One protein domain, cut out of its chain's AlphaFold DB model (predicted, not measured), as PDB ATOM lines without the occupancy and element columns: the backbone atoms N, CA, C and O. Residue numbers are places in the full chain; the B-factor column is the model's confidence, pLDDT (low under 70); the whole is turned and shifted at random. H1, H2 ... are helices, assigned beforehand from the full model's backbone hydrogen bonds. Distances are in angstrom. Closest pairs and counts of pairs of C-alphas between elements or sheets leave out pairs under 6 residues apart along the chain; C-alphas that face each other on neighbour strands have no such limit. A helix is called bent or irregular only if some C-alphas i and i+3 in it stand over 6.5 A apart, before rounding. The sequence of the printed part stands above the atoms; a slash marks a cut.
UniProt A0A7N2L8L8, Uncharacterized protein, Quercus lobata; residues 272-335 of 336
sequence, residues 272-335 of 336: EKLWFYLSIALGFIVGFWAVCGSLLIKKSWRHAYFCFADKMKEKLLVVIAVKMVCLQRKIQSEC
ATOM      1  N   GLU A 272     216.979 174.691 286.728       75.31
ATOM      2  CA  GLU A 272     215.618 175.232 286.622       75.31
ATOM      3  C   GLU A 272     215.197 175.443 285.164       75.31
ATOM      4  O   GLU A 272     214.109 175.038 284.745       75.31
ATOM      5  N   LYS A 273     216.094 175.977 284.325       79.31
ATOM      6  CA  LYS A 273     215.831 176.126 282.888       79.31
ATOM      7  C   LYS A 273     215.649 174.771 282.195       79.31
ATOM      8  O   LYS A 273     214.773 174.632 281.340       79.31
ATOM      9  N   LEU A 274     216.432 173.758 282.571       84.00
ATOM     10  CA  LEU A 274     216.292 172.399 282.046       84.00
ATOM     11  C   LEU A 274     214.955 171.766 282.465       84.00
ATOM     12  O   LEU A 274     214.270 171.190 281.620       84.00
ATOM     13  N   TRP A 275     214.546 171.923 283.727       84.88
ATOM     14  CA  TRP A 275     213.247 171.458 284.223       84.88
ATOM     15  C   TRP A 275     212.080 172.172 283.565       84.88
ATOM     16  O   TRP A 275     211.097 171.526 283.200       84.88
ATOM     17  N   PHE A 276     212.205 173.475 283.326       84.25
ATOM     18  CA  PHE A 276     211.216 174.235 282.581       84.25
ATOM     19  C   PHE A 276     211.038 173.676 281.162       84.25
ATOM     20  O   PHE A 276     209.913 173.362 280.766       84.25
ATOM     21  N   TYR A 277     212.122 173.435 280.416       90.12
ATOM     22  CA  TYR A 277     212.020 172.839 279.077       90.12
ATOM     23  C   TYR A 277     211.522 171.391 279.091       90.12
ATOM     24  O   TYR A 277     210.724 171.019 278.228       90.12
ATOM     25  N   LEU A 278     211.925 170.584 280.076       94.19
ATOM     26  CA  LEU A 278     211.397 169.232 280.265       94.19
ATOM     27  C   LEU A 278     209.890 169.259 280.550       94.19
ATOM     28  O   LEU A 278     209.148 168.459 279.982       94.19
ATOM     29  N   SER A 279     209.418 170.215 281.355       93.75
ATOM     30  CA  SER A 279     207.995 170.386 281.662       93.75
ATOM     31  C   SER A 279     207.182 170.794 280.429       93.75
ATOM     32  O   SER A 279     206.113 170.231 280.189       93.75
ATOM     33  N   ILE A 280     207.713 171.689 279.586       94.62
ATOM     34  CA  ILE A 280     207.088 172.079 278.315       94.62
ATOM     35  C   ILE A 280     207.029 170.885 277.364       94.62
ATOM     36  O   ILE A 280     205.983 170.627 276.769       94.62
ATOM     37  N   ALA A 281     208.129 170.142 277.226       95.50
ATOM     38  CA  ALA A 281     208.192 168.983 276.343       95.50
ATOM     39  C   ALA A 281     207.193 167.897 276.774       95.50
ATOM     40  O   ALA A 281     206.421 167.403 275.951       95.50
ATOM     41  N   LEU A 282     207.147 167.573 278.069       95.88
ATOM     42  CA  LEU A 282     206.186 166.618 278.623       95.88
ATOM     43  C   LEU A 282     204.745 167.119 278.478       95.88
ATOM     44  O   LEU A 282     203.881 166.355 278.050       95.88
ATOM     45  N   GLY A 283     204.488 168.399 278.755       95.75
ATOM     46  CA  GLY A 283     203.175 169.019 278.582       95.75
ATOM     47  C   GLY A 283     202.691 168.974 277.132       95.75
ATOM     48  O   GLY A 283     201.531 168.648 276.880       95.75
ATOM     49  N   PHE A 284     203.585 169.211 276.169       95.56
ATOM     50  CA  PHE A 284     203.273 169.092 274.748       95.56
ATOM     51  C   PHE A 284     202.951 167.649 274.362       95.56
ATOM     52  O   PHE A 284     201.948 167.414 273.696       95.56
ATOM     53  N   ILE A 285     203.751 166.676 274.808       95.50
ATOM     54  CA  ILE A 285     203.506 165.254 274.535       95.50
ATOM     55  C   ILE A 285     202.144 164.847 275.110       95.50
ATOM     56  O   ILE A 285     201.304 164.315 274.385       95.50
ATOM     57  N   VAL A 286     201.876 165.149 276.383       95.38
ATOM     58  CA  VAL A 286     200.604 164.807 277.036       95.38
ATOM     59  C   VAL A 286     199.425 165.500 276.351       95.38
ATOM     60  O   VAL A 286     198.433 164.841 276.044       95.38
ATOM     61  N   GLY A 287     199.529 166.796 276.050       94.06
ATOM     62  CA  GLY A 287     198.475 167.554 275.372       94.06
ATOM     63  C   GLY A 287     198.202 167.054 273.953       94.06
ATOM     64  O   GLY A 287     197.047 166.842 273.575       94.06
ATOM     65  N   PHE A 288     199.259 166.785 273.185       93.19
ATOM     66  CA  PHE A 288     199.160 166.235 271.837       93.19
ATOM     67  C   PHE A 288     198.482 164.864 271.851       93.19
ATOM     68  O   PHE A 288     197.537 164.639 271.097       93.19
ATOM     69  N   TRP A 289     198.888 163.959 272.744       88.00
ATOM     70  CA  TRP A 289     198.283 162.629 272.840       88.00
ATOM     71  C   TRP A 289     196.874 162.647 273.438       88.00
ATOM     72  O   TRP A 289     196.045 161.837 273.031       88.00
ATOM     73  N   ALA A 290     196.541 163.584 274.324       89.56
ATOM     74  CA  ALA A 290     195.172 163.746 274.807       89.56
ATOM     75  C   ALA A 290     194.214 164.126 273.665       89.56
ATOM     76  O   ALA A 290     193.131 163.552 273.542       89.56
ATOM     77  N   VAL A 291     194.621 165.042 272.783       86.56
ATOM     78  CA  VAL A 291     193.790 165.489 271.653       86.56
ATOM     79  C   VAL A 291     193.847 164.494 270.493       86.56
ATOM     80  O   VAL A 291     192.825 163.946 270.088       86.56
ATOM     81  N   CYS A 292     195.032 164.202 269.963       83.62
ATOM     82  CA  CYS A 292     195.181 163.313 268.814       83.62
ATOM     83  C   CYS A 292     194.874 161.854 269.175       83.62
ATOM     84  O   CYS A 292     194.217 161.158 268.403       83.62
ATOM     85  N   GLY A 293     195.271 161.393 270.361       83.69
ATOM     86  CA  GLY A 293     194.974 160.038 270.828       83.69
ATOM     87  C   GLY A 293     193.481 159.817 271.074       83.69
ATOM     88  O   GLY A 293     192.946 158.794 270.643       83.69
ATOM     89  N   SER A 294     192.762 160.782 271.665       80.69
ATOM     90  CA  SER A 294     191.302 160.656 271.828       80.69
ATOM     91  C   SER A 294     190.564 160.586 270.482       80.69
ATOM     92  O   SER A 294     189.607 159.817 270.346       80.69
ATOM     93  N   LEU A 295     191.058 161.296 269.459       81.06
ATOM     94  CA  LEU A 295     190.546 161.223 268.085       81.06
ATOM     95  C   LEU A 295     190.869 159.890 267.383       81.06
ATOM     96  O   LEU A 295     190.095 159.455 266.528       81.06
ATOM     97  N   LEU A 296     191.974 159.223 267.735       78.12
ATOM     98  CA  LEU A 296     192.343 157.913 267.183       78.12
ATOM     99  C   LEU A 296     191.580 156.752 267.840       78.12
ATOM    100  O   LEU A 296     191.233 155.790 267.158       78.12
ATOM    101  N   ILE A 297     191.271 156.851 269.138       80.06
ATOM    102  CA  ILE A 297     190.638 155.765 269.905       80.06
ATOM    103  C   ILE A 297     189.127 155.688 269.648       80.06
ATOM    104  O   ILE A 297     188.573 154.593 269.522       80.06
ATOM    105  N   LYS A 298     188.426 156.829 269.546       81.56
ATOM    106  CA  LYS A 298     186.966 156.841 269.347       81.56
ATOM    107  C   LYS A 298     186.562 157.317 267.958       81.56
ATOM    108  O   LYS A 298     186.496 158.512 267.667       81.56
ATOM    109  N   LYS A 299     186.117 156.360 267.139       79.44
ATOM    110  CA  LYS A 299     185.573 156.593 265.791       79.44
ATOM    111  C   LYS A 299     184.441 157.637 265.774       79.44
ATOM    112  O   LYS A 299     184.395 158.457 264.862       79.44
ATOM    113  N   SER A 300     183.584 157.670 266.799       85.06
ATOM    114  CA  SER A 300     182.494 158.655 266.913       85.06
ATOM    115  C   SER A 300     182.990 160.084 267.165       85.06
ATOM    116  O   SER A 300     182.436 161.029 266.613       85.06
ATOM    117  N   TRP A 301     184.057 160.247 267.956       79.62
ATOM    118  CA  TRP A 301     184.646 161.558 268.260       79.62
ATOM    119  C   TRP A 301     185.360 162.128 267.042       79.62
ATOM    120  O   TRP A 301     185.184 163.297 266.711       79.62
ATOM    121  N   ARG A 302     186.069 161.267 266.308       84.38
ATOM    122  CA  ARG A 302     186.684 161.610 265.026       84.38
ATOM    123  C   ARG A 302     185.669 162.176 264.032       84.38
ATOM    124  O   ARG A 302     185.900 163.231 263.455       84.38
ATOM    125  N   HIS A 303     184.535 161.497 263.852       83.19
ATOM    126  CA  HIS A 303     183.489 161.965 262.935       83.19
ATOM    127  C   HIS A 303     182.844 163.281 263.391       83.19
ATOM    128  O   HIS A 303     182.628 164.160 262.560       83.19
ATOM    129  N   ALA A 304     182.584 163.447 264.691       84.94
ATOM    130  CA  ALA A 304     182.040 164.694 265.227       84.94
ATOM    131  C   ALA A 304     183.008 165.876 265.039       84.94
ATOM    132  O   ALA A 304     182.591 166.947 264.599       84.94
ATOM    133  N   TYR A 305     184.302 165.664 265.308       84.94
ATOM    134  CA  TYR A 305     185.341 166.678 265.141       84.94
ATOM    135  C   TYR A 305     185.498 167.115 263.681       84.94
ATOM    136  O   TYR A 305     185.473 168.311 263.402       84.94
ATOM    137  N   PHE A 306     185.592 166.172 262.734       86.94
ATOM    138  CA  PHE A 306     185.707 166.525 261.314       86.94
ATOM    139  C   PHE A 306     184.449 167.217 260.780       86.94
ATOM    140  O   PHE A 306     184.565 168.209 260.073       86.94
ATOM    141  N   CYS A 307     183.251 166.791 261.197       86.56
ATOM    142  CA  CYS A 307     182.014 167.480 260.822       86.56
ATOM    143  C   CYS A 307     181.963 168.918 261.369       86.56
ATOM    144  O   CYS A 307     181.502 169.836 260.689       86.56
ATOM    145  N   PHE A 308     182.459 169.137 262.589       87.75
ATOM    146  CA  PHE A 308     182.605 170.478 263.146       87.75
ATOM    147  C   PHE A 308     183.624 171.317 262.360       87.75
ATOM    148  O   PHE A 308     183.324 172.457 262.006       87.75
ATOM    149  N   ALA A 309     184.797 170.757 262.051       86.75
ATOM    150  CA  ALA A 309     185.840 171.436 261.288       86.75
ATOM    151  C   ALA A 309     185.359 171.841 259.885       86.75
ATOM    152  O   ALA A 309     185.570 172.983 259.476       86.75
ATOM    153  N   ASP A 310     184.638 170.958 259.189       89.06
ATOM    154  CA  ASP A 310     184.054 171.251 257.876       89.06
ATOM    155  C   ASP A 310     183.016 172.379 257.958       89.06
ATOM    156  O   ASP A 310     183.083 173.338 257.187       89.06
ATOM    157  N   LYS A 311     182.130 172.361 258.965       88.94
ATOM    158  CA  LYS A 311     181.176 173.461 259.201       88.94
ATOM    159  C   LYS A 311     181.871 174.794 259.488       88.94
ATOM    160  O   LYS A 311     181.393 175.845 259.061       88.94
ATOM    161  N   MET A 312     182.978 174.777 260.227       87.44
ATOM    162  CA  MET A 312     183.757 175.986 260.513       87.44
ATOM    163  C   MET A 312     184.463 176.514 259.262       87.44
ATOM    164  O   MET A 312     184.448 177.721 259.018       87.44
ATOM    165  N   LYS A 313     185.020 175.622 258.437       88.94
ATOM    166  CA  LYS A 313     185.636 175.962 257.151       88.94
ATOM    167  C   LYS A 313     184.631 176.612 256.203       88.94
ATOM    168  O   LYS A 313     184.943 177.646 255.619       88.94
ATOM    169  N   GLU A 314     183.430 176.052 256.072       90.19
ATOM    170  CA  GLU A 314     182.376 176.627 255.226       90.19
ATOM    171  C   GLU A 314     181.963 178.024 255.699       90.19
ATOM    172  O   GLU A 314     181.914 178.954 254.894       90.19
ATOM    173  N   LYS A 315     181.753 178.217 257.009       89.62
ATOM    174  CA  LYS A 315     181.459 179.547 257.568       89.62
ATOM    175  C   LYS A 315     182.571 180.550 257.271       89.62
ATOM    176  O   LYS A 315     182.282 181.684 256.893       89.62
ATOM    177  N   LEU A 316     183.829 180.141 257.417       91.31
ATOM    178  CA  LEU A 316     184.975 181.002 257.146       91.31
ATOM    179  C   LEU A 316     185.066 181.373 255.660       91.31
ATOM    180  O   LEU A 316     185.254 182.545 255.338       91.31
ATOM    181  N   LEU A 317     184.875 180.406 254.758       90.69
ATOM    182  CA  LEU A 317     184.861 180.643 253.314       90.69
ATOM    183  C   LEU A 317     183.754 181.619 252.910       90.69
ATOM    184  O   LEU A 317     184.012 182.530 252.127       90.69
ATOM    185  N   VAL A 318     182.555 181.485 253.483       92.56
ATOM    186  CA  VAL A 318     181.450 182.424 253.239       92.56
ATOM    187  C   VAL A 318     181.801 183.825 253.740       92.56
ATOM    188  O   VAL A 318     181.601 184.795 253.015       92.56
ATOM    189  N   VAL A 319     182.380 183.957 254.938       91.44
ATOM    190  CA  VAL A 319     182.809 185.263 255.470       91.44
ATOM    191  C   VAL A 319     183.868 185.908 254.573       91.44
ATOM    192  O   VAL A 319     183.782 187.105 254.294       91.44
ATOM    193  N   ILE A 320     184.844 185.134 254.092       91.00
ATOM    194  CA  ILE A 320     185.883 185.619 253.174       91.00
ATOM    195  C   ILE A 320     185.265 186.041 251.837       91.00
ATOM    196  O   ILE A 320     185.559 187.134 251.358       91.00
ATOM    197  N   ALA A 321     184.379 185.224 251.264       92.19
ATOM    198  CA  ALA A 321     183.708 185.522 250.003       92.19
ATOM    199  C   ALA A 321     182.855 186.796 250.100       92.19
ATOM    200  O   ALA A 321     182.968 187.678 249.251       92.19
ATOM    201  N   VAL A 322     182.067 186.951 251.169       92.00
ATOM    202  CA  VAL A 322     181.264 188.162 251.412       92.00
ATOM    203  C   VAL A 322     182.161 189.388 251.576       92.00
ATOM    204  O   VAL A 322     181.900 190.421 250.961       92.00
ATOM    205  N   LYS A 323     183.249 189.282 252.349       88.94
ATOM    206  CA  LYS A 323     184.208 190.386 252.503       88.94
ATOM    207  C   LYS A 323     184.874 190.758 251.179       88.94
ATOM    208  O   LYS A 323     185.002 191.947 250.910       88.94
ATOM    209  N   MET A 324     185.244 189.785 250.344       89.00
ATOM    210  CA  MET A 324     185.797 190.048 249.011       89.00
ATOM    211  C   MET A 324     184.794 190.746 248.092       89.00
ATOM    212  O   MET A 324     185.158 191.716 247.433       89.00
ATOM    213  N   VAL A 325     183.532 190.311 248.078       89.50
ATOM    214  CA  VAL A 325     182.479 190.948 247.271       89.50
ATOM    215  C   VAL A 325     182.212 192.381 247.742       89.50
ATOM    216  O   VAL A 325     182.086 193.287 246.919       89.50
ATOM    217  N   CYS A 326     182.181 192.625 249.057       83.69
ATOM    218  CA  CYS A 326     182.078 193.980 249.604       83.69
ATOM    219  C   CYS A 326     183.286 194.851 249.223       83.69
ATOM    220  O   CYS A 326     183.107 196.017 248.881       83.69
ATOM    221  N   LEU A 327     184.498 194.288 249.240       84.44
ATOM    222  CA  LEU A 327     185.720 194.989 248.843       84.44
ATOM    223  C   LEU A 327     185.690 195.366 247.353       84.44
ATOM    224  O   LEU A 327     185.961 196.510 247.006       84.44
ATOM    225  N   GLN A 328     185.294 194.435 246.478       83.88
ATOM    226  CA  GLN A 328     185.172 194.674 245.036       83.88
ATOM    227  C   GLN A 328     184.131 195.748 244.707       83.88
ATOM    228  O   GLN A 328     184.397 196.615 243.877       83.88
ATOM    229  N   ARG A 329     182.973 195.738 245.383       82.12
ATOM    230  CA  ARG A 329     181.954 196.790 245.220       82.12
ATOM    231  C   ARG A 329     182.469 198.161 245.648       82.12
ATOM    232  O   ARG A 329     182.200 199.135 244.958       82.12
ATOM    233  N   LYS A 330     183.228 198.225 246.746       82.06
ATOM    234  CA  LYS A 330     183.815 199.474 247.242       82.06
ATOM    235  C   LYS A 330     184.852 200.049 246.264       82.06
ATOM    236  O   LYS A 330     184.832 201.243 245.991       82.06
ATOM    237  N   ILE A 331     185.674 199.187 245.662       79.25
ATOM    238  CA  ILE A 331     186.644 199.571 244.621       79.25
ATOM    239  C   ILE A 331     185.932 200.071 243.351       79.25
ATOM    240  O   ILE A 331     186.353 201.058 242.759       79.25
ATOM    241  N   GLN A 332     184.831 199.434 242.933       74.56
ATOM    242  CA  GLN A 332     184.054 199.883 241.766       74.56
ATOM    243  C   GLN A 332     183.319 201.212 241.999       74.56
ATOM    244  O   GLN A 332     183.205 201.992 241.059       74.56
ATOM    245  N   SER A 333     182.856 201.497 243.221       73.31
ATOM    246  CA  SER A 333     182.222 202.783 243.554       73.31
ATOM    247  C   SER A 333     183.194 203.962 243.643       73.31
ATOM    248  O   SER A 333     182.748 205.098 243.615       73.31
ATOM    249  N   GLU A 334     184.499 203.710 243.762       68.12
ATOM    250  CA  GLU A 334     185.539 204.753 243.799       68.12
ATOM    251  C   GLU A 334     186.124 205.058 242.400       68.12
ATOM    252  O   GLU A 334     186.893 206.002 242.246       68.12
ATOM    253  N   CYS A 335     185.763 204.279 241.369       53.59
ATOM    254  CA  CYS A 335     186.205 204.449 239.973       53.59
ATOM    255  C   CYS A 335     185.150 205.082 239.040       53.59
ATOM    256  O   CYS A 335     185.396 205.181 237.836       53.59
TER     257      CYS A 335
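What this domain is: This is residues 272 to 335 of the 336 residues of an uncharacterized protein of Quercus lobata (UniProt A0A7N2L8L8). Two long helices, H1 and then H2, meet end to end at a tight corner and make a wide, open L, with no other part between the two arms. H2 is the longer arm, and the whole is flat, with H1 and H2 lying nearly in one plane. The printed part has 64 residues with two named helices, in the order H1, H2, and no named strand; the class is all helix. It is extended, with a radius of gyration of the C-alphas of 21.3 A, and the C-alphas span 61 by 38 by 7 A.

How they stand to each other: H1, residues 272 to 297, has a kink of 27 degrees near residue 291, and it is not bent. One residue, Lys 298, makes the tight link to H2, residues 299 to 333. H1 and H2 touch only at the corner by this link, with residues 294 to 296 of H1 and residues 301 to 302 of H2 alone. There are 4 pairs of C-alphas within 8 A, and the closest C-alphas, those of Leu 295 and Arg 302, are 4.9 A apart. The lines of H1 and H2 are about perpendicular, at 80 degrees, and their centres are 31.0 A apart. Residues 272 to 291, which belong to H1, stand free, and so do residues 307 to 335, of which 307 to 333 belong to H2. In H1 and H2 every O i to N i+4 pair is within hydrogen-bond range.

Where its parts are: H1 begins at C-alpha 272, at (215.618, 175.232, 286.622), and ends at C-alpha 297, at (190.638, 155.765, 269.905), a length of 35.8 A over 26 residues. H2 begins at C-alpha 299, at (185.573, 156.593, 265.791), and its 35 residues run 51.4 A to C-alpha 333, at (182.222, 202.783, 243.554).

The domain as a whole: The two C-alphas farthest apart are those of Glu 272 and Cys 335, the first and last printed residues, at 62.4 A. The printed part has no cut, and its one link between named elements is tight. The mean pLDDT of the printed part is 86.1, and the model's confidence is under 70 at residues 334 to 335.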